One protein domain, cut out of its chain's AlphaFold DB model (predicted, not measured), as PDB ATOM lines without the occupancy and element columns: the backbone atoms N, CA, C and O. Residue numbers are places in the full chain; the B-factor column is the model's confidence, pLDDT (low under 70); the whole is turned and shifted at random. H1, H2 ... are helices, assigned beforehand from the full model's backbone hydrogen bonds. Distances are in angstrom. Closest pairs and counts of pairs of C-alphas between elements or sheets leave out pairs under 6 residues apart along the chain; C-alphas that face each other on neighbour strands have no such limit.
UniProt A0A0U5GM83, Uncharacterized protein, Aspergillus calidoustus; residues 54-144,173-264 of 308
ATOM      1  N   PRO A  54      41.287   3.079  99.824       94.69
ATOM      2  CA  PRO A  54      41.061   4.483  99.476       94.69
ATOM      3  C   PRO A  54      39.618   4.948  99.687       94.69
ATOM      4  O   PRO A  54      39.382   6.020 100.243       94.69
ATOM      5  N   ASP A  55      38.648   4.147  99.251       91.69
ATOM      6  CA  ASP A  55      37.234   4.506  99.350       91.69
ATOM      7  C   ASP A  55      36.724   4.329 100.781       91.69
ATOM      8  O   ASP A  55      35.954   5.151 101.270       91.69
ATOM      9  N   PHE A  56      37.233   3.335 101.509       93.00
ATOM     10  CA  PHE A  56      36.987   3.226 102.944       93.00
ATOM     11  C   PHE A  56      37.481   4.453 103.723       93.00
ATOM     12  O   PHE A  56      36.715   5.040 104.488       93.00
ATOM     13  N   VAL A  57      38.726   4.884 103.491       92.88
ATOM     14  CA  VAL A  57      39.309   6.076 104.129       92.88
ATOM     15  C   VAL A  57      38.511   7.329 103.780       92.88
ATOM     16  O   VAL A  57      38.347   8.204 104.624       92.88
ATOM     17  N   ARG A  58      37.989   7.418 102.554       91.81
ATOM     18  CA  ARG A  58      37.152   8.539 102.123       91.81
ATOM     19  C   ARG A  58      35.805   8.578 102.844       91.81
ATOM     20  O   ARG A  58      35.375   9.660 103.225       91.81
ATOM     21  N   HIS A  59      35.134   7.433 102.963       87.75
ATOM     22  CA  HIS A  59      33.720   7.388 103.343       87.75
ATOM     23  C   HIS A  59      33.469   7.079 104.821       87.75
ATOM     24  O   HIS A  59      32.497   7.576 105.370       87.75
ATOM     25  N   TYR A  60      34.309   6.271 105.470       88.94
ATOM     26  CA  TYR A  60      34.035   5.778 106.827       88.94
ATOM     27  C   TYR A  60      34.955   6.378 107.882       88.94
ATOM     28  O   TYR A  60      34.508   6.654 108.993       88.94
ATOM     29  N   LEU A  61      36.230   6.601 107.548       89.50
ATOM     30  CA  LEU A  61      37.223   7.024 108.534       89.50
ATOM     31  C   LEU A  61      36.893   8.373 109.218       89.50
ATOM     32  O   LEU A  61      37.037   8.429 110.441       89.50
ATOM     33  N   PRO A  62      36.399   9.419 108.515       88.69
ATOM     34  CA  PRO A  62      35.992  10.674 109.156       88.69
ATOM     35  C   PRO A  62      34.842  10.494 110.149       88.69
ATOM     36  O   PRO A  62      34.924  10.964 111.281       88.69
ATOM     37  N   SER A  63      33.798   9.755 109.766       84.62
ATOM     38  CA  SER A  63      32.681   9.507 110.677       84.62
ATOM     39  C   SER A  63      33.122   8.686 111.886       84.62
ATOM     40  O   SER A  63      32.760   9.007 113.015       84.62
ATOM     41  N   TRP A  64      33.931   7.644 111.683       87.81
ATOM     42  CA  TRP A  64      34.448   6.848 112.795       87.81
ATOM     43  C   TRP A  64      35.264   7.702 113.759       87.81
ATOM     44  O   TRP A  64      35.134   7.538 114.966       87.81
ATOM     45  N   GLN A  65      36.044   8.655 113.254       85.75
ATOM     46  CA  GLN A  65      36.743   9.620 114.093       85.75
ATOM     47  C   GLN A  65      35.786  10.479 114.943       85.75
ATOM     48  O   GLN A  65      36.082  10.732 116.112       85.75
ATOM     49  N   GLN A  66      34.662  10.926 114.379       83.56
ATOM     50  CA  GLN A  66      33.708  11.809 115.061       83.56
ATOM     51  C   GLN A  66      32.796  11.060 116.044       83.56
ATOM     52  O   GLN A  66      32.571  11.511 117.169       83.56
ATOM     53  N   HIS A  67      32.287   9.903 115.625       83.12
ATOM     54  CA  HIS A  67      31.219   9.169 116.303       83.12
ATOM     55  C   HIS A  67      31.702   7.889 117.005       83.12
ATOM     56  O   HIS A  67      30.948   7.272 117.759       83.12
ATOM     57  N   GLY A  68      32.949   7.476 116.775       84.38
ATOM     58  CA  GLY A  68      33.523   6.237 117.294       84.38
ATOM     59  C   GLY A  68      33.123   4.985 116.502       84.38
ATOM     60  O   GLY A  68      32.225   4.999 115.657       84.38
ATOM     61  N   ILE A  69      33.777   3.858 116.811       82.75
ATOM     62  CA  ILE A  69      33.587   2.564 116.119       82.75
ATOM     63  C   ILE A  69      32.224   1.907 116.353       82.75
ATOM     64  O   ILE A  69      31.848   1.012 115.603       82.75
ATOM     65  N   PHE A  70      31.496   2.319 117.394       77.19
ATOM     66  CA  PHE A  70      30.178   1.773 117.739       77.19
ATOM     67  C   PHE A  70      29.026   2.545 117.091       77.19
ATOM     68  O   PHE A  70      27.868   2.150 117.227       77.19
ATOM     69  N   SER A  71      29.329   3.631 116.375       72.25
ATOM     70  CA  SER A  71      28.337   4.318 115.557       72.25
ATOM     71  C   SER A  71      27.791   3.369 114.487       72.25
ATOM     72  O   SER A  71      28.478   2.466 113.992       72.25
ATOM     73  N   THR A  72      26.505   3.510 114.164       65.19
ATOM     74  CA  THR A  72      25.887   2.640 113.164       65.19
ATOM     75  C   THR A  72      26.575   2.904 111.826       65.19
ATOM     76  O   THR A  72      26.737   4.053 111.431       65.19
ATOM     77  N   LEU A  73      26.945   1.871 111.063       63.44
ATOM     78  CA  LEU A  73      27.559   2.094 109.741       63.44
ATOM     79  C   LEU A  73      26.671   2.942 108.813       63.44
ATOM     80  O   LEU A  73      27.179   3.622 107.929       63.44
ATOM     81  N   ARG A  74      25.351   2.941 109.053       56.00
ATOM     82  CA  ARG A  74      24.386   3.841 108.406       56.00
ATOM     83  C   ARG A  74      24.475   5.294 108.873       56.00
ATOM     84  O   ARG A  74      24.303   6.169 108.041       56.00
ATOM     85  N   SER A  75      24.749   5.549 110.153       54.69
ATOM     86  CA  SER A  75      24.929   6.909 110.681       54.69
ATOM     87  C   SER A  75      26.283   7.508 110.299       54.69
ATOM     88  O   SER A  75      26.520   8.675 110.560       54.69
ATOM     89  N   CYS A  76      27.175   6.713 109.694       52.62
ATOM     90  CA  CYS A  76      28.450   7.189 109.163       52.62
ATOM     91  C   CYS A  76      28.361   7.829 107.777       52.62
ATOM     92  O   CYS A  76      29.379   8.255 107.238       52.62
ATOM     93  N   LEU A  77      27.166   7.849 107.195       56.91
ATOM     94  CA  LEU A  77      26.861   8.534 105.953       56.91
ATOM     95  C   LEU A  77      26.200   9.845 106.360       56.91
ATOM     96  O   LEU A  77      25.028   9.830 106.726       56.91
ATOM     97  N   ASP A  78      26.963  10.937 106.386       50.88
ATOM     98  CA  ASP A  78      26.452  12.248 106.794       50.88
ATOM     99  C   ASP A  78      25.148  12.586 106.058       50.88
ATOM    100  O   ASP A  78      25.010  12.343 104.852       50.88
ATOM    101  N   GLU A  79      24.198  13.212 106.755       44.69
ATOM    102  CA  GLU A  79      22.978  13.739 106.132       44.69
ATOM    103  C   GLU A  79      23.281  14.807 105.061       44.69
ATOM    104  O   GLU A  79      22.505  14.981 104.123       44.69
ATOM    105  N   GLU A  80      24.452  15.452 105.089       46.25
ATOM    106  CA  GLU A  80      24.896  16.335 103.998       46.25
ATOM    107  C   GLU A  80      25.266  15.565 102.717       46.25
ATOM    108  O   GLU A  80      25.067  16.069 101.608       46.25
ATOM    109  N   THR A  81      25.689  14.299 102.823       46.34
ATOM    110  CA  THR A  81      25.813  13.406 101.657       46.34
ATOM    111  C   THR A  81      24.474  12.875 101.144       46.34
ATOM    112  O   THR A  81      24.455  12.282 100.071       46.34
ATOM    113  N   LEU A  82      23.340  13.110 101.814       44.06
ATOM    114  CA  LEU A  82      22.016  12.741 101.289       44.06
ATOM    115  C   LEU A  82      21.483  13.707 100.218       44.06
ATOM    116  O   LEU A  82      20.536  13.355  99.515       44.06
ATOM    117  N   GLN A  83      22.110  14.872 100.005       44.66
ATOM    118  CA  GLN A  83      21.746  15.760  98.886       44.66
ATOM    119  C   GLN A  83      22.190  15.222  97.511       44.66
ATOM    120  O   GLN A  83      21.696  15.671  96.477       44.66
ATOM    121  N   LYS A  84      23.065  14.209  97.476       46.50
ATOM    122  CA  LYS A  84      23.328  13.376  96.295       46.50
ATOM    123  C   LYS A  84      23.436  11.924  96.741       46.50
ATOM    124  O   LYS A  84      24.379  11.636  97.467       46.50
ATOM    125  N   PRO A  85      22.572  10.996  96.286       46.56
ATOM    126  CA  PRO A  85      22.667   9.591  96.663       46.56
ATOM    127  C   PRO A  85      24.009   9.042  96.176       46.56
ATOM    128  O   PRO A  85      24.170   8.638  95.027       46.56
ATOM    129  N   THR A  86      25.008   9.090  97.048       56.69
ATOM    130  CA  THR A  86      26.328   8.553  96.767       56.69
ATOM    131  C   THR A  86      26.196   7.080  97.080       56.69
ATOM    132  O   THR A  86      26.313   6.660  98.229       56.69
ATOM    133  N   THR A  87      25.813   6.300  96.074       68.75
ATOM    134  CA  THR A  87      25.631   4.858  96.200       68.75
ATOM    135  C   THR A  87      26.975   4.249  96.582       68.75
ATOM    136  O   THR A  87      27.840   4.056  95.728       68.75
ATOM    137  N   ILE A  88      27.195   3.984  97.874       75.50
ATOM    138  CA  ILE A  88      28.425   3.330  98.312       75.50
ATOM    139  C   ILE A  88      28.410   1.903  97.771       75.50
ATOM    140  O   ILE A  88      27.461   1.157  98.043       75.50
ATOM    141  N   PRO A  89      29.448   1.484  97.031       84.00
ATOM    142  CA  PRO A  89      29.505   0.127  96.530       84.00
ATOM    143  C   PRO A  89      29.465  -0.892  97.675       84.00
ATOM    144  O   PRO A  89      30.170  -0.758  98.679       84.00
ATOM    145  N   LEU A  90      28.691  -1.966  97.500       86.06
ATOM    146  CA  LEU A  90      28.499  -3.006  98.520       86.06
ATOM    147  C   LEU A  90      29.822  -3.598  99.037       86.06
ATOM    148  O   LEU A  90      29.938  -3.964 100.205       86.06
ATOM    149  N   HIS A  91      30.838  -3.688  98.179       86.19
ATOM    150  CA  HIS A  91      32.143  -4.227  98.552       86.19
ATOM    151  C   HIS A  91      32.921  -3.321  99.526       86.19
ATOM    152  O   HIS A  91      33.698  -3.847 100.326       86.19
ATOM    153  N   ILE A  92      32.684  -2.001  99.501       89.25
ATOM    154  CA  ILE A  92      33.260  -1.041 100.456       89.25
ATOM    155  C   ILE A  92      32.545  -1.145 101.803       89.25
ATOM    156  O   ILE A  92      33.204  -1.187 102.837       89.25
ATOM    157  N   LEU A  93      31.213  -1.286 101.802       88.75
ATOM    158  CA  LEU A  93      30.457  -1.544 103.033       88.75
ATOM    159  C   LEU A  93      30.929  -2.833 103.720       88.75
ATOM    160  O   LEU A  93      31.161  -2.840 104.925       88.75
ATOM    161  N   ARG A  94      31.124  -3.915 102.953       90.12
ATOM    162  CA  ARG A  94      31.663  -5.176 103.492       90.12
ATOM    163  C   ARG A  94      33.050  -4.992 104.102       90.12
ATOM    164  O   ARG A  94      33.307  -5.524 105.172       90.12
ATOM    165  N   PHE A  95      33.920  -4.210 103.463       92.69
ATOM    166  CA  PHE A  95      35.238  -3.902 104.021       92.69
ATOM    167  C   PHE A  95      35.147  -3.118 105.336       92.69
ATOM    168  O   PHE A  95      35.836  -3.440 106.300       92.69
ATOM    169  N   ALA A  96      34.247  -2.133 105.411       91.56
ATOM    170  CA  ALA A  96      34.001  -1.391 106.643       91.56
ATOM    171  C   ALA A  96      33.475  -2.301 107.767       91.56
ATOM    172  O   ALA A  96      33.906  -2.165 108.907       91.56
ATOM    173  N   GLN A  97      32.599  -3.263 107.454       91.31
ATOM    174  CA  GLN A  97      32.121  -4.272 108.409       91.31
ATOM    175  C   GLN A  97      33.247  -5.194 108.895       91.31
ATOM    176  O   GLN A  97      33.345  -5.444 110.094       91.31
ATOM    177  N   GLU A  98      34.105  -5.671 107.984       92.31
ATOM    178  CA  GLU A  98      35.294  -6.480 108.298       92.31
ATOM    179  C   GLU A  98      36.204  -5.726 109.295       92.31
ATOM    180  O   GLU A  98      36.559  -6.254 110.353       92.31
ATOM    181  N   ALA A  99      36.513  -4.456 109.006       93.69
ATOM    182  CA  ALA A  99      37.321  -3.602 109.876       93.69
ATOM    183  C   ALA A  99      36.629  -3.296 111.218       93.69
ATOM    184  O   ALA A  99      37.264  -3.383 112.270       93.69
ATOM    185  N   GLN A 100      35.329  -2.985 111.209       92.44
ATOM    186  CA  GLN A 100      34.564  -2.692 112.424       92.44
ATOM    187  C   GLN A 100      34.537  -3.905 113.354       92.44
ATOM    188  O   GLN A 100      34.827  -3.773 114.540       92.44
ATOM    189  N   TYR A 101      34.242  -5.089 112.814       91.50
ATOM    190  CA  TYR A 101      34.235  -6.335 113.573       91.50
ATOM    191  C   TYR A 101      35.582  -6.572 114.264       91.50
ATOM    192  O   TYR A 101      35.624  -6.796 115.473       91.50
ATOM    193  N   ARG A 102      36.689  -6.423 113.525       93.38
ATOM    194  CA  ARG A 102      38.048  -6.556 114.066       93.38
ATOM    195  C   ARG A 102      38.322  -5.558 115.194       93.38
ATOM    196  O   ARG A 102      38.818  -5.950 116.249       93.38
ATOM    197  N   LEU A 103      37.988  -4.280 115.006       93.50
ATOM    198  CA  LEU A 103      38.196  -3.251 116.032       93.50
ATOM    199  C   LEU A 103      37.332  -3.484 117.277       93.50
ATOM    200  O   LEU A 103      37.821  -3.302 118.391       93.50
ATOM    201  N   VAL A 104      36.083  -3.928 117.114       90.75
ATOM    202  CA  VAL A 104      35.188  -4.261 118.234       90.75
ATOM    203  C   VAL A 104      35.739  -5.436 119.038       90.75
ATOM    204  O   VAL A 104      35.816  -5.343 120.262       90.75
ATOM    205  N   GLN A 105      36.189  -6.503 118.374       91.94
ATOM    206  CA  GLN A 105      36.826  -7.641 119.045       91.94
ATOM    207  C   GLN A 105      38.065  -7.217 119.839       91.94
ATOM    208  O   GLN A 105      38.246  -7.622 120.987       91.94
ATOM    209  N   ILE A 106      38.912  -6.367 119.251       93.81
ATOM    210  CA  ILE A 106      40.096  -5.834 119.930       93.81
ATOM    211  C   ILE A 106      39.692  -4.965 121.122       93.81
ATOM    212  O   ILE A 106      40.256  -5.129 122.201       93.81
ATOM    213  N   SER A 107      38.695  -4.093 120.970       90.75
ATOM    214  CA  SER A 107      38.188  -3.264 122.067       90.75
ATOM    215  C   SER A 107      37.675  -4.124 123.229       90.75
ATOM    216  O   SER A 107      38.062  -3.900 124.375       90.75
ATOM    217  N   GLN A 108      36.895  -5.174 122.948       90.38
ATOM    218  CA  GLN A 108      36.419  -6.124 123.961       90.38
ATOM    219  C   GLN A 108      37.572  -6.850 124.666       90.38
ATOM    220  O   GLN A 108      37.576  -6.961 125.894       90.38
ATOM    221  N   TYR A 109      38.579  -7.303 123.913       92.81
ATOM    222  CA  TYR A 109      39.774  -7.912 124.491       92.81
ATOM    223  C   TYR A 109      40.524  -6.934 125.406       92.81
ATOM    224  O   TYR A 109      40.916  -7.298 126.514       92.81
ATOM    225  N   LEU A 110      40.686  -5.677 124.995       91.19
ATOM    226  CA  LEU A 110      41.341  -4.665 125.820       91.19
ATOM    227  C   LEU A 110      40.561  -4.374 127.114       91.19
ATOM    228  O   LEU A 110      41.174  -4.249 128.176       91.19
ATOM    229  N   GLN A 111      39.225  -4.339 127.060       90.06
ATOM    230  CA  GLN A 111      38.383  -4.212 128.257       90.06
ATOM    231  C   GLN A 111      38.539  -5.413 129.198       90.06
ATOM    232  O   GLN A 111      38.660  -5.233 130.412       90.06
ATOM    233  N   LEU A 112      38.626  -6.635 128.657       91.81
ATOM    234  CA  LEU A 112      38.929  -7.825 129.455       91.81
ATOM    235  C   LEU A 112      40.274  -7.680 130.173       91.81
ATOM    236  O   LEU A 112      40.365  -7.937 131.374       91.81
ATOM    237  N   VAL A 113      41.314  -7.252 129.456       90.69
ATOM    238  CA  VAL A 113      42.656  -7.075 130.022       90.69
ATOM    239  C   VAL A 113      42.657  -6.004 131.119       90.69
ATOM    240  O   VAL A 113      43.209  -6.237 132.197       90.69
ATOM    241  N   ARG A 114      41.952  -4.882 130.914       88.56
ATOM    242  CA  ARG A 114      41.728  -3.866 131.954       88.56
ATOM    243  C   ARG A 114      41.034  -4.447 133.181       88.56
ATOM    244  O   ARG A 114      41.485  -4.220 134.302       88.56
ATOM    245  N   ARG A 115      39.978  -5.238 132.992       89.25
ATOM    246  CA  ARG A 115      39.239  -5.863 134.096       89.25
ATOM    247  C   ARG A 115      40.108  -6.841 134.886       89.25
ATOM    248  O   ARG A 115      40.081  -6.812 136.114       89.25
ATOM    249  N   ILE A 116      40.914  -7.660 134.207       89.88
ATOM    250  CA  ILE A 116      41.890  -8.556 134.847       89.88
ATOM    251  C   ILE A 116      42.872  -7.749 135.698       89.88
ATOM    252  O   ILE A 116      43.098  -8.088 136.861       89.88
ATOM    253  N   HIS A 117      43.422  -6.671 135.140       86.75
ATOM    254  CA  HIS A 117      44.375  -5.814 135.831       86.75
ATOM    255  C   HIS A 117      43.781  -5.202 137.110       86.75
ATOM    256  O   HIS A 117      44.360  -5.333 138.192       86.75
ATOM    257  N   LEU A 118      42.587  -4.607 137.017       86.88
ATOM    258  CA  LEU A 118      41.886  -4.015 138.161       86.88
ATOM    259  C   LEU A 118      41.574  -5.058 139.244       86.88
ATOM    260  O   LEU A 118      41.875  -4.838 140.417       86.88
ATOM    261  N   LEU A 119      41.081  -6.238 138.859       87.06
ATOM    262  CA  LEU A 119      40.804  -7.322 139.803       87.06
ATOM    263  C   LEU A 119      42.078  -7.846 140.485       87.06
ATOM    264  O   LEU A 119      42.044  -8.186 141.668       87.06
ATOM    265  N   LYS A 120      43.224  -7.894 139.788       86.19
ATOM    266  CA  LYS A 120      44.515  -8.236 140.416       86.19
ATOM    267  C   LYS A 120      44.909  -7.213 141.484       86.19
ATOM    268  O   LYS A 120      45.437  -7.609 142.525       86.19
ATOM    269  N   ILE A 121      44.655  -5.924 141.252       84.94
ATOM    270  CA  ILE A 121      44.897  -4.861 142.238       84.94
ATOM    271  C   ILE A 121      43.946  -5.010 143.432       84.94
ATOM    272  O   ILE A 121      44.407  -5.007 144.573       84.94
ATOM    273  N   GLU A 122      42.645  -5.187 143.195       83.75
ATOM    274  CA  GLU A 122      41.645  -5.384 144.257       83.75
ATOM    275  C   GLU A 122      41.958  -6.601 145.129       83.75
ATOM    276  O   GLU A 122      41.886  -6.527 146.358       83.75
ATOM    277  N   ARG A 123      42.369  -7.710 144.504       81.38
ATOM    278  CA  ARG A 123      42.750  -8.938 145.206       81.38
ATOM    279  C   ARG A 123      43.925  -8.713 146.151       81.38
ATOM    280  O   ARG A 123      43.905  -9.226 147.265       81.38
ATOM    281  N   LYS A 124      44.931  -7.933 145.735       79.75
ATOM    282  CA  LYS A 124      46.076  -7.571 146.591       79.75
ATOM    283  C   LYS A 124      45.667  -6.700 147.779       79.75
ATOM    284  O   LYS A 124      46.311  -6.762 148.816       79.75
ATOM    285  N   LYS A 125      44.609  -5.903 147.627       77.56
ATOM    286  CA  LYS A 125      44.088  -5.024 148.680       77.56
ATOM    287  C   LYS A 125      43.089  -5.721 149.620       77.56
ATOM    288  O   LYS A 125      42.665  -5.098 150.581       77.56
ATOM    289  N   VAL A 126      42.730  -6.991 149.370       68.88
ATOM    290  CA  VAL A 126      41.750  -7.783 150.156       68.88
ATOM    291  C   VAL A 126      40.393  -7.066 150.286       68.88
ATOM    292  O   VAL A 126      39.720  -7.133 151.307       68.88
ATOM    293  N   LEU A 127      39.979  -6.339 149.243       62.97
ATOM    294  CA  LEU A 127      38.824  -5.433 149.316       62.97
ATOM    295  C   LEU A 127      37.490  -6.041 148.864       62.97
ATOM    296  O   LEU A 127      36.475  -5.358 148.947       62.97
ATOM    297  N   ASN A 128      37.450  -7.277 148.356       61.25
ATOM    298  CA  ASN A 128      36.268  -7.750 147.631       61.25
ATOM    299  C   ASN A 128      35.705  -9.076 148.205       61.25
ATOM    300  O   ASN A 128      36.403 -10.090 148.212       61.25
ATOM    301  N   PRO A 129      34.450  -9.105 148.691       60.59
ATOM    302  CA  PRO A 129      33.811 -10.315 149.217       60.59
ATOM    303  C   PRO A 129      33.341 -11.298 148.127       60.59
ATOM    304  O   PRO A 129      32.934 -12.409 148.450       60.59
ATOM    305  N   GLN A 130      33.407 -10.932 146.839       65.44
ATOM    306  CA  GLN A 130      32.942 -11.778 145.727       65.44
ATOM    307  C   GLN A 130      33.948 -12.862 145.290       65.44
ATOM    308  O   GLN A 130      33.641 -13.670 144.413       65.44
ATOM    309  N   TRP A 131      35.149 -12.905 145.877       67.69
ATOM    310  CA  TRP A 131      36.156 -13.915 145.543       67.69
ATOM    311  C   TRP A 131      35.794 -15.276 146.140       67.69
ATOM    312  O   TRP A 131      35.931 -15.500 147.341       67.69
ATOM    313  N   GLN A 132      35.415 -16.229 145.289       69.00
ATOM    314  CA  GLN A 132      35.325 -17.625 145.712       69.00
ATOM    315  C   GLN A 132      36.731 -18.227 145.870       69.00
ATOM    316  O   GLN A 132      37.639 -17.973 145.067       69.00
ATOM    317  N   LYS A 133      36.929 -19.053 146.905       65.62
ATOM    318  CA  LYS A 133      38.205 -19.741 147.159       65.62
ATOM    319  C   LYS A 133      38.581 -20.590 145.935       65.62
ATOM    320  O   LYS A 133      37.841 -21.483 145.547       65.62
ATOM    321  N   GLY A 134      39.732 -20.299 145.323       70.31
ATOM    322  CA  GLY A 134      40.232 -21.006 144.131       70.31
ATOM    323  C   GLY A 134      39.825 -20.405 142.777       70.31
ATOM    324  O   GLY A 134      40.288 -20.886 141.743       70.31
ATOM    325  N   GLN A 135      39.028 -19.332 142.740       79.00
ATOM    326  CA  GLN A 135      38.626 -18.706 141.478       79.00
ATOM    327  C   GLN A 135      39.798 -17.975 140.796       79.00
ATOM    328  O   GLN A 135      40.501 -17.151 141.393       79.00
ATOM    329  N   ARG A 136      40.005 -18.256 139.503       85.19
ATOM    330  CA  ARG A 136      40.982 -17.542 138.665       85.19
ATOM    331  C   ARG A 136      40.471 -16.144 138.313       85.19
ATOM    332  O   ARG A 136      39.329 -16.010 137.876       85.19
ATOM    333  N   VAL A 137      41.345 -15.137 138.414       86.25
ATOM    334  CA  VAL A 137      41.029 -13.731 138.082       86.25
ATOM    335  C   VAL A 137      40.468 -13.605 136.666       86.25
ATOM    336  O   VAL A 137      39.423 -12.997 136.473       86.25
ATOM    337  N   ASP A 138      41.109 -14.257 135.697       85.94
ATOM    338  CA  ASP A 138      40.717 -14.210 134.284       85.94
ATOM    339  C   ASP A 138      39.295 -14.744 134.051       85.94
ATOM    340  O   ASP A 138      38.555 -14.228 133.214       85.94
ATOM    341  N   SER A 139      38.900 -15.772 134.812       87.31
ATOM    342  CA  SER A 139      37.566 -16.379 134.723       87.31
ATOM    343  C   SER A 139      36.496 -15.440 135.276       87.31
ATOM    344  O   SER A 139      35.438 -15.273 134.665       87.31
ATOM    345  N   LEU A 140      36.790 -14.780 136.402       88.94
ATOM    346  CA  LEU A 140      35.908 -13.774 136.989       88.94
ATOM    347  C   LEU A 140      35.767 -12.560 136.061       88.94
ATOM    348  O   LEU A 140      34.647 -12.184 135.731       88.94
ATOM    349  N   ALA A 141      36.884 -12.018 135.565       90.81
ATOM    350  CA  ALA A 141      36.898 -10.905 134.617       90.81
ATOM    351  C   ALA A 141      36.069 -11.212 133.362       90.81
ATOM    352  O   ALA A 141      35.237 -10.405 132.956       90.81
ATOM    353  N   SER A 142      36.252 -12.410 132.797       90.06
ATOM    354  CA  SER A 142      35.479 -12.865 131.637       90.06
ATOM    355  C   SER A 142      33.992 -12.963 131.959       90.06
ATOM    356  O   SER A 142      33.178 -12.517 131.167       90.06
ATOM    357  N   THR A 143      33.622 -13.517 133.116       90.31
ATOM    358  CA  THR A 143      32.210 -13.667 133.511       90.31
ATOM    359  C   THR A 143      31.530 -12.311 133.683       90.31
ATOM    360  O   THR A 143      30.413 -12.125 133.213       90.31
ATOM    361  N   ILE A 144      32.218 -11.355 134.310       90.25
ATOM    362  CA  ILE A 144      31.699  -9.998 134.477       90.25
ATOM    363  C   ILE A 144      31.480  -9.338 133.109       90.25
ATOM    364  O   ILE A 144      30.396  -8.834 132.844       90.25
ATOM    365  N   ARG A 173      41.732 -14.600 121.368       89.94
ATOM    366  CA  ARG A 173      43.004 -15.078 120.802       89.94
ATOM    367  C   ARG A 173      43.305 -14.378 119.481       89.94
ATOM    368  O   ARG A 173      44.431 -13.938 119.280       89.94
ATOM    369  N   GLU A 174      42.303 -14.234 118.619       90.88
ATOM    370  CA  GLU A 174      42.455 -13.516 117.351       90.88
ATOM    371  C   GLU A 174      42.707 -12.017 117.570       90.88
ATOM    372  O   GLU A 174      43.630 -11.458 116.982       90.88
ATOM    373  N   ALA A 175      41.986 -11.375 118.492       93.19
ATOM    374  CA  ALA A 175      42.236  -9.987 118.880       93.19
ATOM    375  C   ALA A 175      43.677  -9.773 119.378       93.19
ATOM    376  O   ALA A 175      44.341  -8.809 118.991       93.19
ATOM    377  N   ARG A 176      44.197 -10.701 120.191       91.06
ATOM    378  CA  ARG A 176      45.581 -10.660 120.682       91.06
ATOM    379  C   ARG A 176      46.600 -10.803 119.550       91.06
ATOM    380  O   ARG A 176      47.569 -10.048 119.528       91.06
ATOM    381  N   LYS A 177      46.373 -11.706 118.589       90.81
ATOM    382  CA  LYS A 177      47.212 -11.828 117.381       90.81
ATOM    383  C   LYS A 177      47.236 -10.529 116.576       90.81
ATOM    384  O   LYS A 177      48.310 -10.058 116.210       90.81
ATOM    385  N   TRP A 178      46.076  -9.916 116.355       94.00
ATOM    386  CA  TRP A 178      45.985  -8.637 115.653       94.00
ATOM    387  C   TRP A 178      46.721  -7.510 116.376       94.00
ATOM    388  O   TRP A 178      47.411  -6.729 115.727       94.00
ATOM    389  N   LEU A 179      46.639  -7.449 117.708       93.25
ATOM    390  CA  LEU A 179      47.402  -6.481 118.500       93.25
ATOM    391  C   LEU A 179      48.917  -6.694 118.390       93.25
ATOM    392  O   LEU A 179      49.653  -5.716 118.285       93.25
ATOM    393  N   LEU A 180      49.384  -7.947 118.366       90.06
ATOM    394  CA  LEU A 180      50.802  -8.271 118.152       90.06
ATOM    395  C   LEU A 180      51.276  -7.885 116.744       90.06
ATOM    396  O   LEU A 180      52.382  -7.377 116.575       90.06
ATOM    397  N   ALA A 181      50.441  -8.097 115.726       92.00
ATOM    398  CA  ALA A 181      50.754  -7.652 114.372       92.00
ATOM    399  C   ALA A 181      50.796  -6.116 114.289       92.00
ATOM    400  O   ALA A 181      51.761  -5.545 113.781       92.00
ATOM    401  N   ALA A 182      49.797  -5.436 114.859       94.25
ATOM    402  CA  ALA A 182      49.723  -3.978 114.929       94.25
ATOM    403  C   ALA A 182      50.900  -3.358 115.701       94.25
ATOM    404  O   ALA A 182      51.391  -2.293 115.326       94.25
ATOM    405  N   SER A 183      51.430  -4.038 116.724       90.19
ATOM    406  CA  SER A 183      52.618  -3.575 117.451       90.19
ATOM    407  C   SER A 183      53.915  -3.675 116.640       90.19
ATOM    408  O   SER A 183      54.964  -3.269 117.125       90.19
ATOM    409  N   ARG A 184      53.897  -4.228 115.424       90.94
ATOM    410  CA  ARG A 184      55.050  -4.214 114.504       90.94
ATOM    411  C   ARG A 184      54.755  -3.454 113.219       90.94
ATOM    412  O   ARG A 184      55.626  -2.743 112.731       90.94
ATOM    413  N   LEU A 185      53.525  -3.549 112.723       93.56
ATOM    414  CA  LEU A 185      53.087  -2.948 111.465       93.56
ATOM    415  C   LEU A 185      52.422  -1.577 111.620       93.56
ATOM    416  O   LEU A 185      52.102  -0.983 110.601       93.56
ATOM    417  N   SER A 186      52.249  -1.051 112.840       94.75
ATOM    418  CA  SER A 186      51.368   0.090 113.169       94.75
ATOM    419  C   SER A 186      49.884  -0.301 113.243       94.75
ATOM    420  O   SER A 186      49.448  -1.241 112.578       94.75
ATOM    421  N   PHE A 187      49.070   0.415 114.034       94.44
ATOM    422  CA  PHE A 187      47.648   0.089 114.218       94.44
ATOM    423  C   PHE A 187      46.810   0.347 112.966       94.44
ATOM    424  O   PHE A 187      45.729  -0.224 112.838       94.44
ATOM    425  N   GLY A 188      47.316   1.111 111.996       94.81
ATOM    426  CA  GLY A 188      46.656   1.264 110.700       94.81
ATOM    427  C   GLY A 188      46.404  -0.044 109.960       94.81
ATOM    428  O   GLY A 188      45.411  -0.154 109.240       94.81
ATOM    429  N   VAL A 189      47.222  -1.075 110.206       96.00
ATOM    430  CA  VAL A 189      47.000  -2.414 109.645       96.00
ATOM    431  C   VAL A 189      45.608  -2.954 109.992       96.00
ATOM    432  O   VAL A 189      45.020  -3.689 109.212       96.00
ATOM    433  N   LEU A 190      45.019  -2.540 111.118       95.94
ATOM    434  CA  LEU A 190      43.709  -3.015 111.561       95.94
ATOM    435  C   LEU A 190      42.549  -2.532 110.682       95.94
ATOM    436  O   LEU A 190      41.470  -3.115 110.767       95.94
ATOM    437  N   ILE A 191      42.746  -1.500 109.856       94.75
ATOM    438  CA  ILE A 191      41.668  -0.895 109.057       94.75
ATOM    439  C   ILE A 191      41.943  -0.831 107.555       94.75
ATOM    440  O   ILE A 191      40.999  -0.689 106.787       94.75
ATOM    441  N   ILE A 192      43.202  -0.943 107.119       94.31
ATOM    442  CA  ILE A 192      43.555  -0.896 105.689       94.31
ATOM    443  C   ILE A 192      44.305  -2.142 105.186       94.31
ATOM    444  O   ILE A 192      44.737  -2.160 104.032       94.31
ATOM    445  N   CYS A 193      44.435  -3.199 106.000       93.69
ATOM    446  CA  CYS A 193      45.082  -4.441 105.565       93.69
ATOM    447  C   CYS A 193      44.357  -5.116 104.397       93.69
ATOM    448  O   CYS A 193      43.131  -5.217 104.368       93.69
ATOM    449  N   GLY A 194      45.149  -5.665 103.485       91.50
ATOM    450  CA  GLY A 194      44.726  -6.539 102.408       91.50
ATOM    451  C   GLY A 194      44.354  -7.932 102.904       91.50
ATOM    452  O   GLY A 194      44.824  -8.417 103.937       91.50
ATOM    453  N   ARG A 195      43.517  -8.612 102.118       91.06
ATOM    454  CA  ARG A 195      43.039  -9.969 102.423       91.06
ATOM    455  C   ARG A 195      44.156 -11.006 102.499       91.06
ATOM    456  O   ARG A 195      44.029 -11.962 103.258       91.06
ATOM    457  N   THR A 196      45.218 -10.863 101.705       91.19
ATOM    458  CA  THR A 196      46.349 -11.803 101.718       91.19
ATOM    459  C   THR A 196      47.095 -11.708 103.045       91.19
ATOM    460  O   THR A 196      47.296 -12.727 103.703       91.19
ATOM    461  N   LEU A 197      47.397 -10.486 103.500       91.69
ATOM    462  CA  LEU A 197      47.960 -10.243 104.827       91.69
ATOM    463  C   LEU A 197      47.059 -10.771 105.949       91.69
ATOM    464  O   LEU A 197      47.532 -11.465 106.844       91.69
ATOM    465  N   GLU A 198      45.758 -10.494 105.893       91.69
ATOM    466  CA  GLU A 198      44.803 -10.997 106.885       91.69
ATOM    467  C   GLU A 198      44.794 -12.530 106.961       91.69
ATOM    468  O   GLU A 198      44.890 -13.100 108.052       91.69
ATOM    469  N   LYS A 199      44.741 -13.222 105.816       90.12
ATOM    470  CA  LYS A 199      44.831 -14.689 105.763       90.12
ATOM    471  C   LYS A 199      46.146 -15.195 106.343       90.12
ATOM    472  O   LYS A 199      46.157 -16.194 107.056       90.12
ATOM    473  N   LEU A 200      47.244 -14.505 106.058       89.69
ATOM    474  CA  LEU A 200      48.553 -14.891 106.558       89.69
ATOM    475  C   LEU A 200      48.644 -14.765 108.081       89.69
ATOM    476  O   LEU A 200      49.151 -15.680 108.726       89.69
ATOM    477  N   LEU A 201      48.140 -13.668 108.651       88.06
ATOM    478  CA  LEU A 201      48.158 -13.433 110.097       88.06
ATOM    479  C   LEU A 201      47.209 -14.383 110.842       88.06
ATOM    480  O   LEU A 201      47.564 -14.902 111.899       88.06
ATOM    481  N   THR A 202      46.037 -14.667 110.274       85.75
ATOM    482  CA  THR A 202      45.049 -15.582 110.874       85.75
ATOM    483  C   THR A 202      45.478 -17.051 110.801       85.75
ATOM    484  O   THR A 202      45.220 -17.810 111.739       85.75
ATOM    485  N   LYS A 203      46.194 -17.459 109.742       87.00
ATOM    486  CA  LYS A 203      46.720 -18.829 109.566       87.00
ATOM    487  C   LYS A 203      47.775 -19.215 110.608       87.00
ATOM    488  O   LYS A 203      47.957 -20.405 110.860       87.00
ATOM    489  N   GLN A 204      48.467 -18.250 111.219       81.94
ATOM    490  CA  GLN A 204      49.495 -18.552 112.215       81.94
ATOM    491  C   GLN A 204      48.885 -19.252 113.434       81.94
ATOM    492  O   GLN A 204      47.926 -18.765 114.046       81.94
ATOM    493  N   SER A 205      49.452 -20.400 113.808       77.50
ATOM    494  CA  SER A 205      48.935 -21.207 114.916       77.50
ATOM    495  C   SER A 205      49.312 -20.616 116.274       77.50
ATOM    496  O   SER A 205      48.599 -20.825 117.257       77.50
ATOM    497  N   THR A 206      50.391 -19.829 116.327       83.38
ATOM    498  CA  THR A 206      50.910 -19.233 117.561       83.38
ATOM    499  C   THR A 206      51.111 -17.720 117.462       83.38
ATOM    500  O   THR A 206      51.303 -17.136 116.393       83.38
ATOM    501  N   GLU A 207      51.110 -17.072 118.625       84.25
ATOM    502  CA  GLU A 207      51.423 -15.646 118.773       84.25
ATOM    503  C   GLU A 207      52.859 -15.319 118.343       84.25
ATOM    504  O   GLU A 207      53.085 -14.302 117.695       84.25
ATOM    505  N   GLY A 208      53.819 -16.207 118.633       82.06
ATOM    506  CA  GLY A 208      55.217 -16.038 118.223       82.06
ATOM    507  C   GLY A 208      55.395 -16.045 116.704       82.06
ATOM    508  O   GLY A 208      56.119 -15.211 116.166       82.06
ATOM    509  N   GLN A 209      54.676 -16.922 115.998       86.44
ATOM    510  CA  GLN A 209      54.653 -16.927 114.533       86.44
ATOM    511  C   GLN A 209      54.008 -15.662 113.961       86.44
ATOM    512  O   GLN A 209      54.536 -15.083 113.016       86.44
ATOM    513  N   THR A 210      52.906 -15.198 114.562       88.25
ATOM    514  CA  THR A 210      52.250 -13.938 114.168       88.25
ATOM    515  C   THR A 210      53.213 -12.760 114.303       88.25
ATOM    516  O   THR A 210      53.349 -11.953 113.385       88.25
ATOM    517  N   LEU A 211      53.922 -12.686 115.433       87.50
ATOM    518  CA  LEU A 211      54.894 -11.636 115.700       87.50
ATOM    519  C   LEU A 211      56.074 -11.694 114.723       87.50
ATOM    520  O   LEU A 211      56.453 -10.659 114.183       87.50
ATOM    521  N   SER A 212      56.629 -12.883 114.472       85.62
ATOM    522  CA  SER A 212      57.753 -13.045 113.541       85.62
ATOM    523  C   SER A 212      57.364 -12.670 112.107       85.62
ATOM    524  O   SER A 212      58.066 -11.893 111.461       85.62
ATOM    525  N   ALA A 213      56.183 -13.096 111.643       88.31
ATOM    526  CA  ALA A 213      55.651 -12.687 110.345       88.31
ATOM    527  C   ALA A 213      55.495 -11.160 110.243       88.31
ATOM    528  O   ALA A 213      55.907 -10.558 109.254       88.31
ATOM    529  N   ALA A 214      54.950 -10.517 111.280       91.31
ATOM    530  CA  ALA A 214      54.790  -9.067 111.308       91.31
ATOM    531  C   ALA A 214      56.137  -8.317 111.315       91.31
ATOM    532  O   ALA A 214      56.253  -7.270 110.683       91.31
ATOM    533  N   VAL A 215      57.166  -8.853 111.985       90.25
ATOM    534  CA  VAL A 215      58.537  -8.311 111.937       90.25
ATOM    535  C   VAL A 215      59.116  -8.415 110.527       90.25
ATOM    536  O   VAL A 215      59.633  -7.421 110.023       90.25
ATOM    537  N   GLN A 216      58.992  -9.577 109.883       89.62
ATOM    538  CA  GLN A 216      59.495  -9.796 108.527       89.62
ATOM    539  C   GLN A 216      58.827  -8.843 107.525       89.62
ATOM    540  O   GLN A 216      59.508  -8.157 106.772       89.62
ATOM    541  N   ILE A 217      57.499  -8.701 107.588       91.44
ATOM    542  CA  ILE A 217      56.753  -7.764 106.734       91.44
ATOM    543  C   ILE A 217      57.213  -6.320 106.958       91.44
ATOM    544  O   ILE A 217      57.348  -5.565 105.997       91.44
ATOM    545  N   ALA A 218      57.463  -5.923 108.208       92.31
ATOM    546  CA  ALA A 218      57.938  -4.575 108.507       92.31
ATOM    547  C   ALA A 218      59.328  -4.289 107.912       92.31
ATOM    548  O   ALA A 218      59.607  -3.148 107.549       92.31
ATOM    549  N   GLN A 219      60.181  -5.312 107.813       90.94
ATOM    550  CA  GLN A 219      61.509  -5.220 107.200       90.94
ATOM    551  C   GLN A 219      61.436  -5.208 105.671       90.94
ATOM    552  O   GLN A 219      62.124  -4.409 105.042       90.94
ATOM    553  N   ASP A 220      60.583  -6.051 105.089       90.06
ATOM    554  CA  ASP A 220      60.462  -6.199 103.636       90.06
ATOM    555  C   ASP A 220      59.677  -5.043 102.991       90.06
ATOM    556  O   ASP A 220      59.934  -4.671 101.846       90.06
ATOM    557  N   PHE A 221      58.731  -4.437 103.723       92.38
ATOM    558  CA  PHE A 221      57.822  -3.407 103.205       92.38
ATOM    559  C   PHE A 221      57.732  -2.162 104.111       92.38
ATOM    560  O   PHE A 221      56.634  -1.763 104.518       92.38
ATOM    561  N   PRO A 222      58.853  -1.477 104.405       93.38
ATOM    562  CA  PRO A 222      58.870  -0.345 105.335       93.38
ATOM    563  C   PRO A 222      57.972   0.816 104.880       93.38
ATOM    564  O   PRO A 222      57.292   1.429 105.699       93.38
ATOM    565  N   ALA A 223      57.885   1.082 103.573       92.19
ATOM    566  CA  ALA A 223      57.035   2.152 103.043       92.19
ATOM    567  C   ALA A 223      55.528   1.888 103.258       92.19
ATOM    568  O   ALA A 223      54.742   2.807 103.488       92.19
ATOM    569  N   VAL A 224      55.122   0.616 103.265       93.38
ATOM    570  CA  VAL A 224      53.743   0.221 103.583       93.38
ATOM    571  C   VAL A 224      53.444   0.453 105.061       93.38
ATOM    572  O   VAL A 224      52.371   0.948 105.401       93.38
ATOM    573  N   VAL A 225      54.410   0.160 105.937       94.38
ATOM    574  CA  VAL A 225      54.300   0.461 107.371       94.38
ATOM    575  C   VAL A 225      54.157   1.964 107.614       94.38
ATOM    576  O   VAL A 225      53.336   2.360 108.441       94.38
ATOM    577  N   GLU A 226      54.862   2.812 106.862       94.12
ATOM    578  CA  GLU A 226      54.644   4.264 106.920       94.12
ATOM    579  C   GLU A 226      53.219   4.653 106.517       94.12
ATOM    580  O   GLU A 226      52.591   5.477 107.177       94.12
ATOM    581  N   THR A 227      52.646   3.997 105.508       94.00
ATOM    582  CA  THR A 227      51.242   4.227 105.137       94.00
ATOM    583  C   THR A 227      50.280   3.815 106.253       94.00
ATOM    584  O   THR A 227      49.334   4.549 106.547       94.00
ATOM    585  N   TYR A 228      50.534   2.699 106.947       95.94
ATOM    586  CA  TYR A 228      49.768   2.328 108.143       95.94
ATOM    587  C   TYR A 228      49.915   3.350 109.277       95.94
ATOM    588  O   TYR A 228      48.972   3.559 110.041       95.94
ATOM    589  N   ARG A 229      51.070   4.011 109.412       94.94
ATOM    590  CA  ARG A 229      51.284   5.052 110.431       94.94
ATOM    591  C   ARG A 229      50.406   6.281 110.230       94.94
ATOM    592  O   ARG A 229      49.999   6.880 111.221       94.94
ATOM    593  N   LEU A 230      50.028   6.605 108.993       93.31
ATOM    594  CA  LEU A 230      49.207   7.789 108.702       93.31
ATOM    595  C   LEU A 230      47.816   7.767 109.357       93.31
ATOM    596  O   LEU A 230      47.200   8.816 109.517       93.31
ATOM    597  N   VAL A 231      47.320   6.585 109.731       92.31
ATOM    598  CA  VAL A 231      46.023   6.396 110.406       92.31
ATOM    599  C   VAL A 231      46.166   5.889 111.848       92.31
ATOM    600  O   VAL A 231      45.162   5.610 112.503       92.31
ATOM    601  N   ASP A 232      47.393   5.756 112.361       90.81
ATOM    602  CA  ASP A 232      47.678   5.126 113.660       90.81
ATOM    603  C   ASP A 232      46.971   5.848 114.811       90.81
ATOM    604  O   ASP A 232      46.268   5.225 115.606       90.81
ATOM    605  N   THR A 233      47.087   7.178 114.857       89.12
ATOM    606  CA  THR A 233      46.461   8.020 115.888       89.12
ATOM    607  C   THR A 233      44.948   7.842 115.921       89.12
ATOM    608  O   THR A 233      44.363   7.708 116.995       89.12
ATOM    609  N   THR A 234      44.310   7.769 114.754       89.94
ATOM    610  CA  THR A 234      42.867   7.545 114.650       89.94
ATOM    611  C   THR A 234      42.484   6.185 115.192       89.94
ATOM    612  O   THR A 234      41.589   6.096 116.023       89.94
ATOM    613  N   VAL A 235      43.162   5.122 114.751       91.81
ATOM    614  CA  VAL A 235      42.838   3.762 115.194       91.81
ATOM    615  C   VAL A 235      43.058   3.615 116.697       91.81
ATOM    616  O   VAL A 235      42.241   2.997 117.376       91.81
ATOM    617  N   ARG A 236      44.113   4.219 117.248       90.00
ATOM    618  CA  ARG A 236      44.338   4.237 118.699       90.00
ATOM    619  C   ARG A 236      43.240   4.988 119.442       90.00
ATOM    620  O   ARG A 236      42.735   4.449 120.421       90.00
ATOM    621  N   GLY A 237      42.834   6.163 118.957       87.62
ATOM    622  CA  GLY A 237      41.706   6.909 119.520       87.62
ATOM    623  C   GLY A 237      40.429   6.068 119.519       87.62
ATOM    624  O   GLY A 237      39.786   5.905 120.552       87.62
ATOM    625  N   LEU A 238      40.143   5.401 118.399       89.06
ATOM    626  CA  LEU A 238      39.011   4.485 118.265       89.06
ATOM    627  C   LEU A 238      39.047   3.327 119.271       89.06
ATOM    628  O   LEU A 238      38.026   3.015 119.883       89.06
ATOM    629  N   LEU A 239      40.209   2.695 119.460       89.62
ATOM    630  CA  LEU A 239      40.375   1.597 120.414       89.62
ATOM    631  C   LEU A 239      40.275   2.061 121.869       89.62
ATOM    632  O   LEU A 239      39.720   1.333 122.689       89.62
ATOM    633  N   ASN A 240      40.770   3.263 122.174       84.38
ATOM    634  CA  ASN A 240      40.674   3.884 123.494       84.38
ATOM    635  C   ASN A 240      39.305   4.525 123.766       84.38
ATOM    636  O   ASN A 240      39.073   4.983 124.881       84.38
ATOM    637  N   GLN A 241      38.392   4.528 122.784       76.88
ATOM    638  CA  GLN A 241      37.102   5.225 122.856       76.88
ATOM    639  C   GLN A 241      37.261   6.743 123.072       76.88
ATOM    640  O   GLN A 241      36.388   7.412 123.619       76.88
ATOM    641  N   GLU A 242      38.383   7.292 122.613       74.06
ATOM    642  CA  GLU A 242      38.696   8.713 122.635       74.06
ATOM    643  C   GLU A 242      38.284   9.346 121.303       74.06
ATOM    644  O   GLU A 242      38.483   8.772 120.227       74.06
ATOM    645  N   ARG A 243      37.745  10.569 121.351       64.69
ATOM    646  CA  ARG A 243      37.597  11.376 120.134       64.69
ATOM    647  C   ARG A 243      38.997  11.738 119.654       64.69
ATOM    648  O   ARG A 243      39.741  12.384 120.391       64.69
ATOM    649  N   ALA A 244      39.370  11.337 118.437       59.94
ATOM    650  CA  ALA A 244      40.666  11.732 117.898       59.94
ATOM    651  C   ALA A 244      40.637  13.248 117.642       59.94
ATOM    652  O   ALA A 244      39.923  13.718 116.760       59.94
ATOM    653  N   GLY A 245      41.377  14.011 118.452       55.72
ATOM    654  CA  GLY A 245      41.303  15.477 118.492       55.72
ATOM    655  C   GLY A 245      41.894  16.211 117.283       55.72
ATOM    656  O   GLY A 245      41.848  17.435 117.248       55.72
ATOM    657  N   THR A 246      42.457  15.500 116.305       66.19
ATOM    658  CA  THR A 246      43.089  16.082 115.110       66.19
ATOM    659  C   THR A 246      42.406  15.601 113.842       66.19
ATOM    660  O   THR A 246      42.415  14.396 113.586       66.19
ATOM    661  N   ASP A 247      41.878  16.515 113.027       76.75
ATOM    662  CA  ASP A 247      41.260  16.185 111.738       76.75
ATOM    663  C   ASP A 247      42.183  15.324 110.866       76.75
ATOM    664  O   ASP A 247      43.336  15.666 110.590       76.75
ATOM    665  N   ILE A 248      41.662  14.183 110.417       83.56
ATOM    666  CA  ILE A 248      42.381  13.285 109.519       83.56
ATOM    667  C   ILE A 248      42.480  13.907 108.131       83.56
ATOM    668  O   ILE A 248      41.476  14.161 107.461       83.56
ATOM    669  N   ASN A 249      43.706  14.032 107.620       90.44
ATOM    670  CA  ASN A 249      43.939  14.396 106.228       90.44
ATOM    671  C   ASN A 249      43.694  13.194 105.296       90.44
ATOM    672  O   ASN A 249      44.624  12.554 104.799       90.44
ATOM    673  N   THR A 250      42.419  12.887 105.043       91.31
ATOM    674  CA  THR A 250      42.005  11.755 104.198       91.31
ATOM    675  C   THR A 250      42.580  11.841 102.788       91.31
ATOM    676  O   THR A 250      42.962  10.818 102.225       91.31
ATOM    677  N   LYS A 251      42.713  13.049 102.221       92.56
ATOM    678  CA  LYS A 251      43.279  13.259 100.878       92.56
ATOM    679  C   LYS A 251      44.725  12.776 100.789       92.56
ATOM    680  O   LYS A 251      45.059  12.052  99.853       92.56
ATOM    681  N   MET A 252      45.556  13.138 101.767       94.12
ATOM    682  CA  MET A 252      46.952  12.699 101.838       94.12
ATOM    683  C   MET A 252      47.049  11.174 101.973       94.12
ATOM    684  O   MET A 252      47.796  10.538 101.233       94.12
ATOM    685  N   ILE A 253      46.254  10.586 102.872       94.12
ATOM    686  CA  ILE A 253      46.251   9.138 103.133       94.12
ATOM    687  C   ILE A 253      45.844   8.365 101.875       94.12
ATOM    688  O   ILE A 253      46.522   7.425 101.469       94.12
ATOM    689  N   ILE A 254      44.771   8.800 101.214       95.44
ATOM    690  CA  ILE A 254      44.299   8.219  99.954       95.44
ATOM    691  C   ILE A 254      45.377   8.308  98.868       95.44
ATOM    692  O   ILE A 254      45.561   7.346  98.122       95.44
ATOM    693  N   GLY A 255      46.081   9.440  98.770       94.25
ATOM    694  CA  GLY A 255      47.178   9.627  97.819       94.25
ATOM    695  C   GLY A 255      48.303   8.611  98.017       94.25
ATOM    696  O   GLY A 255      48.697   7.949  97.060       94.25
ATOM    697  N   GLN A 256      48.747   8.421  99.263       93.31
ATOM    698  CA  GLN A 256      49.795   7.455  99.612       93.31
ATOM    699  C   GLN A 256      49.367   6.006  99.352       93.31
ATOM    700  O   GLN A 256      50.105   5.237  98.734       93.31
ATOM    701  N   ILE A 257      48.134   5.641  99.724       94.12
ATOM    702  CA  ILE A 257      47.594   4.307  99.431       94.12
ATOM    703  C   ILE A 257      47.576   4.053  97.917       94.12
ATOM    704  O   ILE A 257      48.025   3.004  97.460       94.12
ATOM    705  N   ARG A 258      47.077   5.005  97.119       94.38
ATOM    706  CA  ARG A 258      47.022   4.852  95.656       94.38
ATOM    707  C   ARG A 258      48.404   4.730  95.037       94.38
ATOM    708  O   ARG A 258      48.582   3.860  94.191       94.38
ATOM    709  N   HIS A 259      49.360   5.541  95.487       92.94
ATOM    710  CA  HIS A 259      50.743   5.469  95.030       92.94
ATOM    711  C   HIS A 259      51.306   4.049  95.195       92.94
ATOM    712  O   HIS A 259      51.799   3.470  94.234       92.94
ATOM    713  N   HIS A 260      51.127   3.436  96.366       89.50
ATOM    714  CA  HIS A 260      51.564   2.061  96.626       89.50
ATOM    715  C   HIS A 260      50.843   0.994  95.794       89.50
ATOM    716  O   HIS A 260      51.452   0.012  95.359       89.50
ATOM    717  N   LEU A 261      49.542   1.170  95.562       88.81
ATOM    718  CA  LEU A 261      48.771   0.251  94.728       88.81
ATOM    719  C   LEU A 261      49.180   0.344  93.246       88.81
ATOM    720  O   LEU A 261      49.146  -0.673  92.552       88.81
ATOM    721  N   GLN A 262      49.595   1.524  92.777       88.06
ATOM    722  CA  GLN A 262      49.982   1.796  91.386       88.06
ATOM    723  C   GLN A 262      51.450   1.470  91.090       88.06
ATOM    724  O   GLN A 262      51.729   0.857  90.063       88.06
ATOM    725  N   SER A 263      52.378   1.766  92.008       77.25
ATOM    726  CA  SER A 263      53.825   1.543  91.831       77.25
ATOM    727  C   SER A 263      54.207   0.077  91.592       77.25
ATOM    728  O   SER A 263      55.325  -0.223  91.193       77.25
ATOM    729  N   THR A 264      53.280  -0.852  91.837       58.84
ATOM    730  CA  THR A 264      53.479  -2.294  91.638       58.84
ATOM    731  C   THR A 264      53.020  -2.779  90.250       58.84
ATOM    732  O   THR A 264      53.336  -3.901  89.865       58.84
TER     733      THR A 264
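Overview. This is residues 54 to 144 and 173 to 264 of the 308 residues of an uncharacterized protein of Aspergillus calidoustus (UniProt A0A0U5GM83). One long helix, H4, makes a straight spine: a rounded cluster of helices is gathered along its residues 92 to 109, while its later part runs beyond the cluster as an arm, with the short helix H5 folded back on residues 112 to 120. In the cluster H1, H6, H7 and H11 pack directly on H4, H9 lies alongside H6, and H12 packs on H1 and H10; on a loop away from the rest, residues 79 to 85, of which 79 to 83 belong to H3, stick out. The printed part has 183 residues with twelve named helices, H1 to H12 in order along the chain, and no named strand; the class is all helix, with 131 residues in the helices. The whole is only just compact, close to loose, with a radius of gyration of the C-alphas of 19.1 A, and the C-alphas span 60 by 42 by 28 A, the arm making much of the length.

Along the chain. The longest helix, H4, holds residues 90 to 124 and measures 51.4 A, from C-alpha 90 at (28.499, -3.006, 98.520) to C-alpha 124 at (46.076, -7.571, 146.591). Before it come H1, residues 54 to 59, which begins at C-alpha 54 at (41.061, 4.483, 99.476), H2, residues 61 to 67, and H3, residues 79 to 83. After it comes H5, residues 137 to 144, 10.7 A long. Beyond the cut, H6 holds residues 173 to 185 over 18.3 A, H7 residues 189 to 192, H8 residues 195 to 203 over 12.0 A, and H9 residues 207 to 220 over 20.0 A. H10 holds residues 222 to 229, H11 residues 232 to 240 over 12.1 A, and H12 residues 250 to 262 over 18.1 A, ending at C-alpha 262 at (49.982, 1.796, 91.386).

Arrangement. The hub is H4, which touches five helices. Its residues 92 to 96 alone touch H1, about perpendicular at 77 degrees, with the C-alphas of Phe 56 and Ile 92 closest at 6.2 A. Residues 99 to 103 alone touch H7, where the C-alphas of Ala 99 and Ile 191 are closest at 5.2 A. Residues 103 to 107 alone touch H11 at a steep tilt of 56 degrees, the same way; the closest C-alphas are those of Ser 107 and Leu 239, 5.6 A apart. Residues 102 to 109 alone touch residues 175 to 179 of H6, about perpendicular at 78 degrees, with the C-alphas of Ile 106 and Ala 175 closest at 4.8 A. Residues 112 to 120 alone touch H5 at a steep tilt of 56 degrees, opposite ways, the closest C-alphas being those of Ile 116 and Ala 141 at 5.5 A. Farther out, H6 and H9 touch at a shallow tilt of 25 degrees, the same way, with the C-alphas of Ala 181 and Ala 214 closest at 5.3 A. H6 also touches H8, where the C-alphas of Glu 174 and Thr 202 are closest at 7.3 A. H12 touches H1 at a shallow tilt of 24 degrees, opposite ways, with the C-alphas of Pro 54 and Ile 254 closest at 5.0 A. H12 touches H10 too, the closest C-alphas being those of Thr 227 and Gln 256 at 6.6 A. H2 touches H11, with the C-alphas of Gln 65 and Thr 234 closest at 6.5 A. H3 touches no helix. In H1, H2, H4, H5, H8, H9, H10, H11 and H12 every O i to N i+4 pair is within hydrogen-bond range; in H6 it is 8 of 9, in H3 0 of 1 with 1 of 2 O i to N i+3 pairs within range, and H7 is too short for an O i to N i+4 pair.

Size, cuts and confidence. The two C-alphas farthest apart are those of Lys 84 and Lys 133, at 62.5 A. Residues 145 to 172 are not printed, and C-alphas 144 and 173 are 18.5 A apart across this cut. The links from H2 to H3 and from H4 to H5 are long. The mean pLDDT of the printed part is 84.1, and it is under 70 in residues 72 to 87, 126 to 133, 243 to 246 and residue 264.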